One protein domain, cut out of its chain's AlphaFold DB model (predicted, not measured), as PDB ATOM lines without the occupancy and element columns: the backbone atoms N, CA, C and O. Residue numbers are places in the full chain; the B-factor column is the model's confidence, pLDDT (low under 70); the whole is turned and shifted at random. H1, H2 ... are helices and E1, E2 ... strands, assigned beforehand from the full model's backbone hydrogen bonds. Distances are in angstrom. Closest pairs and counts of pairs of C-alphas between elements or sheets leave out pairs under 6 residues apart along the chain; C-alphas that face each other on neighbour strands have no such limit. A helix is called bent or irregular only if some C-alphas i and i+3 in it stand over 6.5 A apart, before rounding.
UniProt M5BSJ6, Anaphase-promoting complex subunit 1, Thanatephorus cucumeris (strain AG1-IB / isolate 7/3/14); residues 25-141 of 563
ATOM      1  N   ARG A  25      30.122 -29.503 -21.222       53.69
ATOM      2  CA  ARG A  25      30.667 -28.574 -20.221       53.69
ATOM      3  C   ARG A  25      30.425 -29.146 -18.823       53.69
ATOM      4  O   ARG A  25      29.282 -29.465 -18.503       53.69
ATOM      5  N   GLU A  26      31.475 -29.276 -18.006       58.06
ATOM      6  CA  GLU A  26      31.319 -29.695 -16.609       58.06
ATOM      7  C   GLU A  26      30.375 -28.710 -15.912       58.06
ATOM      8  O   GLU A  26      30.715 -27.551 -15.666       58.06
ATOM      9  N   LEU A  27      29.150 -29.159 -15.653       67.81
ATOM     10  CA  LEU A  27      28.147 -28.355 -14.979       67.81
ATOM     11  C   LEU A  27      28.522 -28.300 -13.501       67.81
ATOM     12  O   LEU A  27      28.482 -29.311 -12.807       67.81
ATOM     13  N   SER A  28      28.841 -27.103 -13.014       75.94
ATOM     14  CA  SER A  28      29.043 -26.844 -11.583       75.94
ATOM     15  C   SER A  28      27.749 -27.062 -10.785       75.94
ATOM     16  O   SER A  28      27.751 -27.296  -9.577       75.94
ATOM     17  N   GLY A  29      26.601 -26.938 -11.464       80.19
ATOM     18  CA  GLY A  29      25.279 -27.004 -10.846       80.19
ATOM     19  C   GLY A  29      24.941 -25.783  -9.986       80.19
ATOM     20  O   GLY A  29      23.856 -25.738  -9.419       80.19
ATOM     21  N   THR A  30      25.846 -24.806  -9.897       83.50
ATOM     22  CA  THR A  30      25.669 -23.513  -9.220       83.50
ATOM     23  C   THR A  30      25.323 -22.390 -10.196       83.50
ATOM     24  O   THR A  30      24.972 -21.300  -9.768       83.50
ATOM     25  N   ASP A  31      25.422 -22.638 -11.501       83.25
ATOM     26  CA  ASP A  31      25.194 -21.617 -12.519       83.25
ATOM     27  C   ASP A  31      23.706 -21.244 -12.578       83.25
ATOM     28  O   ASP A  31      22.851 -22.097 -12.858       83.25
ATOM     29  N   LEU A  32      23.401 -19.966 -12.325       80.88
ATOM     30  CA  LEU A  32      22.028 -19.453 -12.338       80.88
ATOM     31  C   LEU A  32      21.503 -19.167 -13.747       80.88
ATOM     32  O   LEU A  32      20.302 -19.231 -13.960       80.88
ATOM     33  N   GLY A  33      22.368 -18.814 -14.705       75.38
ATOM     34  CA  GLY A  33      21.944 -18.463 -16.071       75.38
ATOM     35  C   GLY A  33      21.083 -17.191 -16.179       75.38
ATOM     36  O   GLY A  33      20.553 -16.905 -17.246       75.38
ATOM     37  N   LEU A  34      20.961 -16.409 -15.099       79.81
ATOM     38  CA  LEU A  34      20.058 -15.255 -14.970       79.81
ATOM     39  C   LEU A  34      20.815 -13.928 -14.769       79.81
ATOM     40  O   LEU A  34      20.372 -13.074 -13.999       79.81
ATOM     41  N   LYS A  35      21.946 -13.742 -15.466       78.31
ATOM     42  CA  LYS A  35      22.843 -12.582 -15.278       78.31
ATOM     43  C   LYS A  35      22.118 -11.234 -15.322       78.31
ATOM     44  O   LYS A  35      22.279 -10.419 -14.423       78.31
ATOM     45  N   GLY A  36      21.222 -11.047 -16.294       80.81
ATOM     46  CA  GLY A  36      20.457  -9.802 -16.423       80.81
ATOM     47  C   GLY A  36      19.635  -9.441 -15.179       80.81
ATOM     48  O   GLY A  36      19.528  -8.267 -14.844       80.81
ATOM     49  N   PHE A  37      19.092 -10.427 -14.456       83.50
ATOM     50  CA  PHE A  37      18.366 -10.186 -13.204       83.50
ATOM     51  C   PHE A  37      19.317 -10.028 -12.013       83.50
ATOM     52  O   PHE A  37      19.134  -9.142 -11.174       83.50
ATOM     53  N   THR A  38      20.340 -10.878 -11.927       85.69
ATOM     54  CA  THR A  38      21.280 -10.861 -10.802       85.69
ATOM     55  C   THR A  38      22.114  -9.589 -10.758       85.69
ATOM     56  O   THR A  38      22.368  -9.085  -9.668       85.69
ATOM     57  N   ASP A  39      22.478  -9.031 -11.912       85.62
ATOM     58  CA  ASP A  39      23.291  -7.815 -12.000       85.62
ATOM     59  C   ASP A  39      22.503  -6.580 -11.547       85.62
ATOM     60  O   ASP A  39      23.052  -5.695 -10.895       85.62
ATOM     61  N   VAL A  40      21.189  -6.543 -11.789       88.12
ATOM     62  CA  VAL A  40      20.325  -5.461 -11.286       88.12
ATOM     63  C   VAL A  40      20.249  -5.485  -9.759       88.12
ATOM     64  O   VAL A  40      20.287  -4.438  -9.118       88.12
ATOM     65  N   ARG A  41      20.146  -6.675  -9.158       86.19
ATOM     66  CA  ARG A  41      19.949  -6.814  -7.709       86.19
ATOM     67  C   ARG A  41      21.249  -6.781  -6.907       86.19
ATOM     68  O   ARG A  41      21.271  -6.258  -5.796       86.19
ATOM     69  N   PHE A  42      22.315  -7.361  -7.449       87.19
ATOM     70  CA  PHE A  42      23.574  -7.605  -6.744       87.19
ATOM     71  C   PHE A  42      24.810  -7.115  -7.511       87.19
ATOM     72  O   PHE A  42      25.921  -7.422  -7.103       87.19
ATOM     73  N   GLY A  43      24.664  -6.314  -8.572       83.00
ATOM     74  CA  GLY A  43      25.790  -5.878  -9.414       83.00
ATOM     75  C   GLY A  43      26.805  -4.943  -8.747       83.00
ATOM     76  O   GLY A  43      27.859  -4.679  -9.320       83.00
ATOM     77  N   MET A  44      26.519  -4.447  -7.540       87.00
ATOM     78  CA  MET A  44      27.436  -3.587  -6.776       87.00
ATOM     79  C   MET A  44      28.517  -4.377  -6.025       87.00
ATOM     80  O   MET A  44      29.514  -3.797  -5.598       87.00
ATOM     81  N   ASP A  45      28.338  -5.686  -5.843       89.19
ATOM     82  CA  ASP A  45      29.324  -6.551  -5.203       89.19
ATOM     83  C   ASP A  45      29.394  -7.930  -5.869       89.19
ATOM     84  O   ASP A  45      28.711  -8.229  -6.840       89.19
ATOM     85  N   ARG A  46      30.291  -8.783  -5.368       86.12
ATOM     86  CA  ARG A  46      30.528 -10.127  -5.913       86.12
ATOM     87  C   ARG A  46      29.983 -11.222  -4.998       86.12
ATOM     88  O   ARG A  46      30.540 -12.319  -4.956       86.12
ATOM     89  N   ARG A  47      28.914 -10.945  -4.237       87.06
ATOM     90  CA  ARG A  47      28.379 -11.906  -3.255       87.06
ATOM     91  C   ARG A  47      27.945 -13.223  -3.899       87.06
ATOM     92  O   ARG A  47      28.200 -14.277  -3.330       87.06
ATOM     93  N   LEU A  48      27.351 -13.169  -5.095       87.00
ATOM     94  CA  LEU A  48      26.901 -14.363  -5.816       87.00
ATOM     95  C   LEU A  48      28.068 -15.230  -6.277       87.00
ATOM     96  O   LEU A  48      28.038 -16.435  -6.075       87.00
ATOM     97  N   TYR A  49      29.129 -14.611  -6.794       87.62
ATOM     98  CA  TYR A  49      30.347 -15.326  -7.169       87.62
ATOM     99  C   TYR A  49      30.949 -16.077  -5.971       87.62
ATOM    100  O   TYR A  49      31.318 -17.242  -6.082       87.62
ATOM    101  N   GLU A  50      31.005 -15.440  -4.800       85.25
ATOM    102  CA  GLU A  50      31.488 -16.079  -3.568       85.25
ATOM    103  C   GLU A  50      30.584 -17.241  -3.127       85.25
ATOM    104  O   GLU A  50      31.083 -18.305  -2.760       85.25
ATOM    105  N   VAL A  51      29.259 -17.075  -3.202       87.50
ATOM    106  CA  VAL A  51      28.288 -18.139  -2.889       87.50
ATOM    107  C   VAL A  51      28.422 -19.315  -3.860       87.50
ATOM    108  O   VAL A  51      28.436 -20.464  -3.419       87.50
ATOM    109  N   GLU A  52      28.591 -19.047  -5.154       87.19
ATOM    110  CA  GLU A  52      28.831 -20.068  -6.178       87.19
ATOM    111  C   GLU A  52      30.096 -20.869  -5.879       87.19
ATOM    112  O   GLU A  52      30.052 -22.095  -5.920       87.19
ATOM    113  N   GLN A  53      31.202 -20.212  -5.510       85.56
ATOM    114  CA  GLN A  53      32.424 -20.923  -5.122       85.56
ATOM    115  C   GLN A  53      32.234 -21.742  -3.839       85.56
ATOM    116  O   GLN A  53      32.718 -22.870  -3.756       85.56
ATOM    117  N   MET A  54      31.524 -21.209  -2.840       85.31
ATOM    118  CA  MET A  54      31.289 -21.907  -1.570       85.31
ATOM    119  C   MET A  54      30.412 -23.158  -1.725       85.31
ATOM    120  O   MET A  54      30.641 -24.147  -1.027       85.31
ATOM    121  N   LEU A  55      29.410 -23.111  -2.608       88.06
ATOM    122  CA  LEU A  55      28.430 -24.186  -2.820       88.06
ATOM    123  C   LEU A  55      28.803 -25.149  -3.956       88.06
ATOM    124  O   LEU A  55      28.056 -26.089  -4.234       88.06
ATOM    125  N   ASN A  56      29.946 -24.938  -4.606       88.31
ATOM    126  CA  ASN A  56      30.434 -25.814  -5.659       88.31
ATOM    127  C   ASN A  56      30.949 -27.135  -5.076       88.31
ATOM    128  O   ASN A  56      31.919 -27.155  -4.321       88.31
ATOM    129  N   SER A  57      30.313 -28.242  -5.457       88.44
ATOM    130  CA  SER A  57      30.726 -29.595  -5.071       88.44
ATOM    131  C   SER A  57      31.476 -30.348  -6.171       88.44
ATOM    132  O   SER A  57      31.945 -31.450  -5.918       88.44
ATOM    133  N   SER A  58      31.545 -29.808  -7.389       89.31
ATOM    134  CA  SER A  58      32.132 -30.476  -8.560       89.31
ATOM    135  C   SER A  58      33.587 -30.096  -8.798       89.31
ATOM    136  O   SER A  58      34.295 -30.783  -9.529       89.31
ATOM    137  N   ARG A  59      34.060 -29.008  -8.186       87.25
ATOM    138  CA  ARG A  59      35.462 -28.591  -8.257       87.25
ATOM    139  C   ARG A  59      36.254 -29.136  -7.075       87.25
ATOM    140  O   ARG A  59      35.818 -29.075  -5.930       87.25
ATOM    141  N   MET A  60      37.476 -29.571  -7.371       87.19
ATOM    142  CA  MET A  60      38.477 -29.937  -6.371       87.19
ATOM    143  C   MET A  60      38.723 -28.778  -5.396       87.19
ATOM    144  O   MET A  60      39.052 -27.663  -5.813       87.19
ATOM    145  N   VAL A  61      38.597 -29.054  -4.099       87.25
ATOM    146  CA  VAL A  61      38.794 -28.052  -3.048       87.25
ATOM    147  C   VAL A  61      40.285 -27.782  -2.875       87.25
ATOM    148  O   VAL A  61      41.081 -28.710  -2.755       87.25
ATOM    149  N   ILE A  62      40.662 -26.506  -2.817       89.12
ATOM    150  CA  ILE A  62      42.046 -26.082  -2.593       89.12
ATOM    151  C   ILE A  62      42.176 -25.535  -1.171       89.12
ATOM    152  O   ILE A  62      41.462 -24.602  -0.799       89.12
ATOM    153  N   VAL A  63      43.103 -26.084  -0.386       88.19
ATOM    154  CA  VAL A  63      43.378 -25.637   0.987       88.19
ATOM    155  C   VAL A  63      44.849 -25.303   1.162       88.19
ATOM    156  O   VAL A  63      45.733 -25.994   0.664       88.19
ATOM    157  N   LYS A  64      45.107 -24.211   1.885       87.75
ATOM    158  CA  LYS A  64      46.446 -23.819   2.321       87.75
ATOM    159  C   LYS A  64      46.612 -24.232   3.777       87.75
ATOM    160  O   LYS A  64      45.895 -23.717   4.634       87.75
ATOM    161  N   LEU A  65      47.530 -25.152   4.039       84.81
ATOM    162  CA  LEU A  65      47.902 -25.556   5.391       84.81
ATOM    163  C   LEU A  65      49.175 -24.826   5.815       84.81
ATOM    164  O   LEU A  65      50.003 -24.452   4.986       84.81
ATOM    165  N   LYS A  66      49.312 -24.586   7.120       84.12
ATOM    166  CA  LYS A  66      50.557 -24.057   7.677       84.12
ATOM    167  C   LYS A  66      51.587 -25.182   7.663       84.12
ATOM    168  O   LYS A  66      51.312 -26.250   8.198       84.12
ATOM    169  N   GLU A  67      52.749 -24.932   7.074       77.50
ATOM    170  CA  GLU A  67      53.840 -25.904   7.098       77.50
ATOM    171  C   GLU A  67      54.299 -26.156   8.534       77.50
ATOM    172  O   GLU A  67      54.486 -25.223   9.321       77.50
ATOM    173  N   ARG A  68      54.451 -27.440   8.853       80.56
ATOM    174  CA  ARG A  68      54.974 -27.952  10.115       80.56
ATOM    175  C   ARG A  68      56.165 -28.855   9.805       80.56
ATOM    176  O   ARG A  68      55.970 -30.058   9.628       80.56
ATOM    177  N   PRO A  69      57.365 -28.280   9.628       78.56
ATOM    178  CA  PRO A  69      58.569 -29.040   9.289       78.56
ATOM    179  C   PRO A  69      58.996 -30.022  10.392       78.56
ATOM    180  O   PRO A  69      59.801 -30.909  10.138       78.56
ATOM    181  N   GLU A  70      58.464 -29.878  11.605       86.44
ATOM    182  CA  GLU A  70      58.677 -30.787  12.733       86.44
ATOM    183  C   GLU A  70      57.982 -32.154  12.599       86.44
ATOM    184  O   GLU A  70      58.323 -33.077  13.338       86.44
ATOM    185  N   LEU A  71      57.001 -32.292  11.701       83.25
ATOM    186  CA  LEU A  71      56.248 -33.536  11.531       83.25
ATOM    187  C   LEU A  71      56.976 -34.509  10.605       83.25
ATOM    188  O   LEU A  71      57.544 -34.112   9.586       83.25
ATOM    189  N   SER A  72      56.903 -35.803  10.926       89.25
ATOM    190  CA  SER A  72      57.353 -36.846  10.004       89.25
ATOM    191  C   SER A  72      56.481 -36.876   8.741       89.25
ATOM    192  O   SER A  72      55.329 -36.435   8.755       89.25
ATOM    193  N   GLU A  73      56.993 -37.449   7.649       86.12
ATOM    194  CA  GLU A  73      56.209 -37.635   6.416       86.12
ATOM    195  C   GLU A  73      54.922 -38.438   6.669       86.12
ATOM    196  O   GLU A  73      53.872 -38.147   6.093       86.12
ATOM    197  N   HIS A  74      54.977 -39.417   7.580       87.75
ATOM    198  CA  HIS A  74      53.821 -40.221   7.976       87.75
ATOM    199  C   HIS A  74      52.777 -39.400   8.747       87.75
ATOM    200  O   HIS A  74      51.578 -39.483   8.459       87.75
ATOM    201  N   ASP A  75      53.218 -38.574   9.696       88.25
ATOM    202  CA  ASP A  75      52.321 -37.712  10.473       88.25
ATOM    203  C   ASP A  75      51.690 -36.637   9.584       88.25
ATOM    204  O   ASP A  75      50.497 -36.351   9.693       88.25
ATOM    205  N   GLN A  76      52.458 -36.099   8.636       86.75
ATOM    206  CA  GLN A  76      51.974 -35.143   7.649       86.75
ATOM    207  C   GLN A  76      50.951 -35.773   6.694       86.75
ATOM    208  O   GLN A  76      49.916 -35.166   6.417       86.75
ATOM    209  N   ALA A  77      51.184 -37.002   6.226       86.88
ATOM    210  CA  ALA A  77      50.200 -37.743   5.436       86.88
ATOM    211  C   ALA A  77      48.911 -37.999   6.236       86.88
ATOM    212  O   ALA A  77      47.807 -37.858   5.703       86.88
ATOM    213  N   THR A  78      49.039 -38.310   7.527       88.50
ATOM    214  CA  THR A  78      47.903 -38.511   8.432       88.50
ATOM    215  C   THR A  78      47.105 -37.221   8.636       88.50
ATOM    216  O   THR A  78      45.876 -37.248   8.522       88.50
ATOM    217  N   GLU A  79      47.768 -36.082   8.866       87.00
ATOM    218  CA  GLU A  79      47.124 -34.761   8.961       87.00
ATOM    219  C   GLU A  79      46.433 -34.392   7.639       87.00
ATOM    220  O   GLU A  79      45.264 -33.999   7.636       87.00
ATOM    221  N   ASN A  80      47.095 -34.616   6.502       89.12
ATOM    222  CA  ASN A  80      46.536 -34.379   5.170       89.12
ATOM    223  C   ASN A  80      45.264 -35.210   4.919       89.12
ATOM    224  O   ASN A  80      44.267 -34.685   4.417       89.12
ATOM    225  N   GLN A  81      45.257 -36.485   5.318       89.69
ATOM    226  CA  GLN A  81      44.074 -37.344   5.235       89.69
ATOM    227  C   GLN A  81      42.952 -36.903   6.192       89.69
ATOM    228  O   GLN A  81      41.773 -36.988   5.843       89.69
ATOM    229  N   GLN A  82      43.279 -36.413   7.392       87.31
ATOM    230  CA  GLN A  82      42.284 -35.849   8.314       87.31
ATOM    231  C   GLN A  82      41.643 -34.581   7.739       87.31
ATOM    232  O   GLN A  82      40.419 -34.452   7.749       87.31
ATOM    233  N   VAL A  83      42.444 -33.671   7.179       86.12
ATOM    234  CA  VAL A  83      41.949 -32.456   6.516       86.12
ATOM    235  C   VAL A  83      41.057 -32.812   5.328       86.12
ATOM    236  O   VAL A  83      39.954 -32.275   5.217       86.12
ATOM    237  N   ALA A  84      41.482 -33.748   4.476       87.62
ATOM    238  CA  ALA A  84      40.671 -34.221   3.356       87.62
ATOM    239  C   ALA A  84      39.330 -34.807   3.827       87.62
ATOM    240  O   ALA A  84      38.295 -34.542   3.218       87.62
ATOM    241  N   PHE A  85      39.324 -35.538   4.947       86.75
ATOM    242  CA  PHE A  85      38.110 -36.125   5.511       86.75
ATOM    243  C   PHE A  85      37.118 -35.045   5.965       86.75
ATOM    244  O   PHE A  85      35.955 -35.078   5.565       86.75
ATOM    245  N   PHE A  86      37.579 -34.038   6.714       83.00
ATOM    246  CA  PHE A  86      36.722 -32.925   7.145       83.00
ATOM    247  C   PHE A  86      36.142 -32.134   5.966       83.00
ATOM    248  O   PHE A  86      34.992 -31.692   6.002       83.00
ATOM    249  N   LEU A  87      36.929 -31.951   4.904       84.56
ATOM    250  CA  LEU A  87      36.475 -31.256   3.704       84.56
ATOM    251  C   LEU A  87      35.458 -32.083   2.922       84.56
ATOM    252  O   LEU A  87      34.487 -31.509   2.440       84.56
ATOM    253  N   ALA A  88      35.626 -33.403   2.848       86.19
ATOM    254  CA  ALA A  88      34.649 -34.286   2.221       86.19
ATOM    255  C   ALA A  88      33.297 -34.260   2.950       86.19
ATOM    256  O   ALA A  88      32.259 -34.116   2.300       86.19
ATOM    257  N   GLU A  89      33.291 -34.301   4.289       81.62
ATOM    258  CA  GLU A  89      32.050 -34.165   5.065       81.62
ATOM    259  C   GLU A  89      31.355 -32.815   4.802       81.62
ATOM    260  O   GLU A  89      30.129 -32.757   4.666       81.62
ATOM    261  N   ARG A  90      32.128 -31.727   4.669       84.06
ATOM    262  CA  ARG A  90      31.592 -30.420   4.265       84.06
ATOM    263  C   ARG A  90      31.006 -30.478   2.857       84.06
ATOM    264  O   ARG A  90      29.886 -30.003   2.666       84.06
ATOM    265  N   THR A  91      31.717 -31.062   1.894       87.19
ATOM    266  CA  THR A  91      31.277 -31.167   0.494       87.19
ATOM    267  C   THR A  91      29.934 -31.892   0.374       87.19
ATOM    268  O   THR A  91      29.057 -31.424  -0.352       87.19
ATOM    269  N   PHE A  92      29.704 -32.956   1.150       86.94
ATOM    270  CA  PHE A  92      28.411 -33.657   1.174       86.94
ATOM    271  C   PHE A  92      27.233 -32.778   1.611       86.94
ATOM    272  O   PHE A  92      26.112 -32.966   1.144       86.94
ATOM    273  N   SER A  93      27.470 -31.785   2.470       83.19
ATOM    274  CA  SER A  93      26.424 -30.861   2.927       83.19
ATOM    275  C   SER A  93      26.105 -29.730   1.937       83.19
ATOM    276  O   SER A  93      25.072 -29.074   2.075       83.19
ATOM    277  N   LEU A  94      26.943 -29.500   0.917       86.88
ATOM    278  CA  LEU A  94      26.765 -28.376  -0.015       86.88
ATOM    279  C   LEU A  94      25.504 -28.509  -0.868       86.88
ATOM    280  O   LEU A  94      24.926 -27.494  -1.254       86.88
ATOM    281  N   ALA A  95      25.045 -29.738  -1.123       89.00
ATOM    282  CA  ALA A  95      23.868 -29.995  -1.947       89.00
ATOM    283  C   ALA A  95      22.611 -29.273  -1.424       89.00
ATOM    284  O   ALA A  95      21.858 -28.721  -2.222       89.00
ATOM    285  N   PHE A  96      22.416 -29.184  -0.102       88.50
ATOM    286  CA  PHE A  96      21.278 -28.467   0.491       88.50
ATOM    287  C   PHE A  96      21.296 -26.976   0.141       88.50
ATOM    288  O   PHE A  96      20.306 -26.431  -0.347       88.50
ATOM    289  N   GLY A  97      22.444 -26.327   0.350       86.75
ATOM    290  CA  GLY A  97      22.629 -24.916   0.020       86.75
ATOM    291  C   GLY A  97      22.529 -24.668  -1.482       86.75
ATOM    292  O   GLY A  97      21.863 -23.726  -1.902       86.75
ATOM    293  N   ARG A  98      23.122 -25.546  -2.303       89.25
ATOM    294  CA  ARG A  98      23.058 -25.464  -3.768       89.25
ATOM    295  C   ARG A  98      21.624 -25.581  -4.281       89.25
ATOM    296  O   ARG A  98      21.231 -24.791  -5.136       89.25
ATOM    297  N   GLY A  99      20.840 -26.521  -3.752       89.75
ATOM    298  CA  GLY A  99      19.432 -26.697  -4.111       89.75
ATOM    299  C   GLY A  99      18.583 -25.472  -3.768       89.75
ATOM    300  O   GLY A  99      17.777 -25.049  -4.587       89.75
ATOM    301  N   ALA A 100      18.811 -24.855  -2.604       89.31
ATOM    302  CA  ALA A 100      18.137 -23.612  -2.224       89.31
ATOM    303  C   ALA A 100      18.586 -22.410  -3.078       89.31
ATOM    304  O   ALA A 100      17.759 -21.593  -3.472       89.31
ATOM    305  N   TYR A 101      19.883 -22.311  -3.385       89.69
ATOM    306  CA  TYR A 101      20.459 -21.224  -4.183       89.69
ATOM    307  C   TYR A 101      19.970 -21.235  -5.635       89.69
ATOM    308  O   TYR A 101      19.673 -20.186  -6.197       89.69
ATOM    309  N   THR A 102      19.875 -22.421  -6.234       91.06
ATOM    310  CA  THR A 102      19.546 -22.601  -7.656       91.06
ATOM    311  C   THR A 102      18.091 -23.003  -7.906       91.06
ATOM    312  O   THR A 102      17.745 -23.400  -9.016       91.06
ATOM    313  N   LEU A 103      17.228 -22.895  -6.890       91.88
ATOM    314  CA  LEU A 103      15.818 -23.276  -6.963       91.88
ATOM    315  C   LEU A 103      15.110 -22.587  -8.141       91.88
ATOM    316  O   LEU A 103      15.064 -21.360  -8.216       91.88
ATOM    317  N   GLY A 104      14.543 -23.382  -9.050       89.44
ATOM    318  CA  GLY A 104      13.778 -22.902 -10.201       89.44
ATOM    319  C   GLY A 104      14.565 -22.056 -11.210       89.44
ATOM    320  O   GLY A 104      13.951 -21.329 -11.989       89.44
ATOM    321  N   SER A 105      15.901 -22.125 -11.218       88.38
ATOM    322  CA  SER A 105      16.736 -21.320 -12.120       88.38
ATOM    323  C   SER A 105      16.681 -21.770 -13.587       88.38
ATOM    324  O   SER A 105      17.091 -21.021 -14.471       88.38
ATOM    325  N   VAL A 106      16.209 -22.990 -13.868       88.19
ATOM    326  CA  VAL A 106      16.122 -23.574 -15.215       88.19
ATOM    327  C   VAL A 106      14.648 -23.646 -15.644       88.19
ATOM    328  O   VAL A 106      13.931 -24.545 -15.201       88.19
ATOM    329  N   PRO A 107      14.164 -22.721 -16.498       83.94
ATOM    330  CA  PRO A 107      12.750 -22.649 -16.871       83.94
ATOM    331  C   PRO A 107      12.319 -23.716 -17.884       83.94
ATOM    332  O   PRO A 107      11.150 -24.089 -17.915       83.94
ATOM    333  N   THR A 108      13.245 -24.189 -18.718       82.69
ATOM    334  CA  THR A 108      12.995 -25.185 -19.766       82.69
ATOM    335  C   THR A 108      14.131 -26.188 -19.793       82.69
ATOM    336  O   THR A 108      15.299 -25.795 -19.836       82.69
ATOM    337  N   VAL A 109      13.791 -27.473 -19.799       82.38
ATOM    338  CA  VAL A 109      14.776 -28.555 -19.884       82.38
ATOM    339  C   VAL A 109      14.902 -29.024 -21.332       82.38
ATOM    340  O   VAL A 109      13.916 -29.049 -22.068       82.38
ATOM    341  N   MET A 110      16.119 -29.372 -21.748       76.75
ATOM    342  CA  MET A 110      16.371 -29.952 -23.070       76.75
ATOM    343  C   MET A 110      15.821 -31.387 -23.163       76.75
ATOM    344  O   MET A 110      15.554 -32.037 -22.153       76.75
ATOM    345  N   THR A 111      15.664 -31.889 -24.389       70.25
ATOM    346  CA  THR A 111      15.187 -33.257 -24.664       70.25
ATOM    347  C   THR A 111      16.201 -34.348 -24.318       70.25
ATOM    348  O   THR A 111      15.836 -35.520 -24.285       70.25
ATOM    349  N   ASP A 112      17.453 -33.977 -24.057       77.44
ATOM    350  CA  ASP A 112      18.532 -34.908 -23.736       77.44
ATOM    351  C   ASP A 112      18.503 -35.359 -22.268       77.44
ATOM    352  O   ASP A 112      17.738 -34.857 -21.438       77.44
ATOM    353  N   VAL A 113      19.363 -36.330 -21.943       79.44
ATOM    354  CA  VAL A 113      19.539 -36.823 -20.572       79.44
ATOM    355  C   VAL A 113      19.994 -35.678 -19.669       79.44
ATOM    356  O   VAL A 113      20.989 -35.002 -19.946       79.44
ATOM    357  N   TYR A 114      19.281 -35.470 -18.564       84.88
ATOM    358  CA  TYR A 114      19.603 -34.428 -17.604       84.88
ATOM    359  C   TYR A 114      20.913 -34.753 -16.882       84.88
ATOM    360  O   TYR A 114      21.049 -35.791 -16.235       84.88
ATOM    361  N   SER A 115      21.886 -33.850 -16.983       85.62
ATOM    362  CA  SER A 115      23.199 -34.037 -16.373       85.62
ATOM    363  C   SER A 115      23.214 -33.515 -14.937       85.62
ATOM    364  O   SER A 115      22.977 -32.332 -14.677       85.62
ATOM    365  N   ILE A 116      23.501 -34.416 -13.999       90.38
ATOM    366  CA  ILE A 116      23.628 -34.103 -12.578       90.38
ATOM    367  C   ILE A 116      25.112 -33.798 -12.277       90.38
ATOM    368  O   ILE A 116      25.991 -34.544 -12.718       90.38
ATOM    369  N   PRO A 117      25.424 -32.685 -11.580       91.00
ATOM    370  CA  PRO A 117      26.801 -32.283 -11.285       91.00
ATOM    371  C   PRO A 117      27.496 -33.313 -10.391       91.00
ATOM    372  O   PRO A 117      26.964 -33.670  -9.346       91.00
ATOM    373  N   LYS A 118      28.706 -33.761 -10.741       90.81
ATOM    374  CA  LYS A 118      29.443 -34.752  -9.934       90.81
ATOM    375  C   LYS A 118      29.881 -34.172  -8.584       90.81
ATOM    376  O   LYS A 118      30.125 -32.970  -8.476       90.81
ATOM    377  N   ILE A 119      30.025 -35.026  -7.572       90.19
ATOM    378  CA  ILE A 119      30.673 -34.666  -6.303       90.19
ATOM    379  C   ILE A 119      32.157 -35.035  -6.388       90.19
ATOM    380  O   ILE A 119      32.496 -36.213  -6.481       90.19
ATOM    381  N   GLU A 120      33.029 -34.035  -6.314       91.06
ATOM    382  CA  GLU A 120      34.481 -34.201  -6.260       91.06
ATOM    383  C   GLU A 120      34.960 -34.132  -4.804       91.06
ATOM    384  O   GLU A 120      34.741 -33.140  -4.105       91.06
ATOM    385  N   LEU A 121      35.611 -35.199  -4.333       89.19
ATOM    386  CA  LEU A 121      36.105 -35.304  -2.952       89.19
ATOM    387  C   LEU A 121      37.619 -35.131  -2.838       89.19
ATOM    388  O   LEU A 121      38.133 -35.048  -1.722       89.19
ATOM    389  N   SER A 122      38.340 -35.081  -3.957       90.81
ATOM    390  CA  SER A 122      39.781 -34.854  -3.928       90.81
ATOM    391  C   SER A 122      40.088 -33.448  -3.425       90.81
ATOM    392  O   SER A 122      39.399 -32.473  -3.750       90.81
ATOM    393  N   VAL A 123      41.163 -33.331  -2.650       90.50
ATOM    394  CA  VAL A 123      41.606 -32.060  -2.072       90.50
ATOM    395  C   VAL A 123      43.018 -31.757  -2.531       90.50
ATOM    396  O   VAL A 123      43.899 -32.610  -2.464       90.50
ATOM    397  N   LYS A 124      43.255 -30.519  -2.959       92.75
ATOM    398  CA  LYS A 124      44.586 -30.015  -3.284       92.75
ATOM    399  C   LYS A 124      45.142 -29.200  -2.123       92.75
ATOM    400  O   LYS A 124      44.543 -28.197  -1.731       92.75
ATOM    401  N   ILE A 125      46.293 -29.604  -1.599       89.69
ATOM    402  CA  ILE A 125      46.924 -28.987  -0.430       89.69
ATOM    403  C   ILE A 125      48.151 -28.179  -0.860       89.69
ATOM    404  O   ILE A 125      49.043 -28.688  -1.535       89.69
ATOM    405  N   TYR A 126      48.205 -26.915  -0.445       88.88
ATOM    406  CA  TYR A 126      49.353 -26.016  -0.597       88.88
ATOM    407  C   TYR A 126      49.988 -25.702   0.769       88.88
ATOM    408  O   TYR A 126      49.248 -25.641   1.754       88.88
ATOM    409  N   PRO A 127      51.317 -25.461   0.840       84.31
ATOM    410  CA  PRO A 127      52.255 -25.218  -0.275       84.31
ATOM    411  C   PRO A 127      52.790 -26.472  -0.979       84.31
ATOM    412  O   PRO A 127      53.267 -26.360  -2.102       84.31
ATOM    413  N   GLN A 128      52.642 -27.649  -0.364       83.75
ATOM    414  CA  GLN A 128      53.158 -28.944  -0.847       83.75
ATOM    415  C   GLN A 128      52.715 -29.312  -2.275       83.75
ATOM    416  O   GLN A 128      53.369 -30.109  -2.937       83.75
ATOM    417  N   ASN A 129      51.611 -28.730  -2.757       88.56
ATOM    418  CA  ASN A 129      51.029 -28.971  -4.077       88.56
ATOM    419  C   ASN A 129      50.693 -30.458  -4.310       88.56
ATOM    420  O   ASN A 129      50.845 -30.978  -5.415       88.56
ATOM    421  N   VAL A 130      50.210 -31.130  -3.261       90.31
ATOM    422  CA  VAL A 130      49.799 -32.540  -3.289       90.31
ATOM    423  C   VAL A 130      48.284 -32.627  -3.447       90.31
ATOM    424  O   VAL A 130      47.537 -31.892  -2.798       90.31
ATOM    425  N   THR A 131      47.826 -33.539  -4.304       92.12
ATOM    426  CA  THR A 131      46.411 -33.915  -4.397       92.12
ATOM    427  C   THR A 131      46.176 -35.150  -3.540       92.12
ATOM    428  O   THR A 131      46.787 -36.191  -3.763       92.12
ATOM    429  N   VAL A 132      45.285 -35.028  -2.564       90.88
ATOM    430  CA  VAL A 132      44.933 -36.082  -1.617       90.88
ATOM    431  C   VAL A 132      43.561 -36.627  -1.985       90.88
ATOM    432  O   VAL A 132      42.565 -35.900  -1.966       90.88
ATOM    433  N   SER A 133      43.515 -37.917  -2.304       90.19
ATOM    434  CA  SER A 133      42.283 -38.699  -2.369       90.19
ATOM    435  C   SER A 133      42.102 -39.465  -1.063       90.19
ATOM    436  O   SER A 133      43.066 -40.004  -0.512       90.19
ATOM    437  N   LEU A 134      40.865 -39.528  -0.578       86.19
ATOM    438  CA  LEU A 134      40.543 -40.302   0.614       86.19
ATOM    439  C   LEU A 134      40.720 -41.796   0.367       86.19
ATOM    440  O   LEU A 134      40.354 -42.317  -0.687       86.19
ATOM    441  N   GLU A 135      41.254 -42.479   1.372       85.19
ATOM    442  CA  GLU A 135      41.363 -43.932   1.371       85.19
ATOM    443  C   GLU A 135      39.974 -44.589   1.256       85.19
ATOM    444  O   GLU A 135      38.994 -44.095   1.838       85.19
ATOM    445  N   PRO A 136      39.862 -45.716   0.529       78.38
ATOM    446  CA  PRO A 136      38.606 -46.446   0.425       78.38
ATOM    447  C   PRO A 136      38.118 -46.864   1.821       78.38
ATOM    448  O   PRO A 136      38.906 -47.265   2.671       78.38
ATOM    449  N   ASN A 137      36.807 -46.767   2.056       76.88
ATOM    450  CA  ASN A 137      36.118 -47.064   3.325       76.88
ATOM    451  C   ASN A 137      36.359 -46.092   4.491       76.88
ATOM    452  O   ASN A 137      35.762 -46.278   5.552       76.88
ATOM    453  N   ARG A 138      37.150 -45.024   4.320       81.06
ATOM    454  CA  ARG A 138      37.272 -43.979   5.354       81.06
ATOM    455  C   ARG A 138      35.957 -43.228   5.580       81.06
ATOM    456  O   ARG A 138      35.672 -42.781   6.687       81.06
ATOM    457  N   ILE A 139      35.149 -43.124   4.527       80.69
ATOM    458  CA  ILE A 139      33.760 -42.670   4.579       80.69
ATOM    459  C   ILE A 139      32.862 -43.907   4.441       80.69
ATOM    460  O   ILE A 139      33.039 -44.660   3.479       80.69
ATOM    461  N   PRO A 140      31.892 -44.116   5.351       84.94
ATOM    462  CA  PRO A 140      30.915 -45.190   5.213       84.94
ATOM    463  C   PRO A 140      30.157 -45.095   3.878       84.94
ATOM    464  O   PRO A 140      29.777 -43.989   3.478       84.94
ATOM    465  N   PRO A 141      29.898 -46.223   3.195       83.25
ATOM    466  CA  PRO A 141      29.237 -46.220   1.890       83.25
ATOM    467  C   PRO A 141      27.851 -45.563   1.939       83.25
ATOM    468  O   PRO A 141      27.515 -44.803   1.032       83.25
TER     469      PRO A 141
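This is residues 25 to 141 of the 563 residues of the protein "Anaphase-promoting complex subunit 1" of Thanatephorus cucumeris (strain AG1-IB / isolate 7/3/14) (UniProt M5BSJ6). One long, kinked helix, H3, runs along the longest axis; a small three-stranded sheet, E1 E2 E3, packs on its residues 77 to 91, and the short helix H2 meets its later residues 94 to 98, with the small helix H1 beyond H2, away from the sheet. A long link, residues 102 to 122, folds back from the end of H3 to E2, and its residues 107 to 114 stick out. The 117 printed residues hold, in order, H1, H2, E1, H3, E2 and E3, and under half are in these named elements. The sheet is mixed, in the order E1 E2 E3, and the class is mostly helix. The whole is loose, with a radius of gyration of the C-alphas of 17.7 A and spans of 54 by 36 by 23 A.

Find C-alpha 35 at (22.843, -12.582, -15.278), where H1 begins; it runs through residue 42. H2 takes residues 47 to 55, 12.3 A long, and E1 residues 61 to 64, 10.3 A. Look next at C-alpha 73, at (56.209, -37.635, 6.416): from there H3 runs 40.7 A to residue 101, with a kink of 35 degrees near residue 93. H3 is only just irregular, with C-alphas 92 and 95 at 6.6 A. E2 is residues 123 to 126, and E3, residues 130 to 132, ends at C-alpha 132, (44.933, -36.082, -1.617).

Start at the sheet. E1 and E2 are parallel at 24 degrees, with N 124 and O 61 within hydrogen-bond range at 2.8 A. E2 and E3 form an antiparallel hairpin at 152 degrees, with N 132 and O 123 at 2.8 A. E1, H3 and E2 make a strand-helix-strand unit, two parallel neighbour strands with a helix between, its crossover right-handed. H3 is on one face, making two layers, helix and sheet, at a height over the sheet of 6.9 A; it lies over E2 and E3, slantwise to the strands, at 47 degrees to E3 on the local plane. The closest C-alphas of H3 and E2 are those of Ala 84 and Val 123, 5.9 A apart. H2 touches H3 with residues 94 to 98 of H3 alone, at a steep tilt of 58 degrees, opposite ways; the closest C-alphas, of Leu 55 and Leu 94, are 5.3 A apart. H1 is close to H2 but not clearly touching, the closest C-alphas being those of Phe 42 and Leu 48, 7.6 A apart. H1 and H3 are apart. Every O i to N i+4 pair is within hydrogen-bond range in H2, against 3 of 4 in H1 and 21 of 25 in H3.

The C-alphas farthest apart, of Glu 70 and Thr 111, are 57.4 A from each other. The printed part has no cut. The link from H3 to E2, 21 residues, is long. The mean pLDDT of the printed part is 85.2; look for values under 70 at residues 25 to 27.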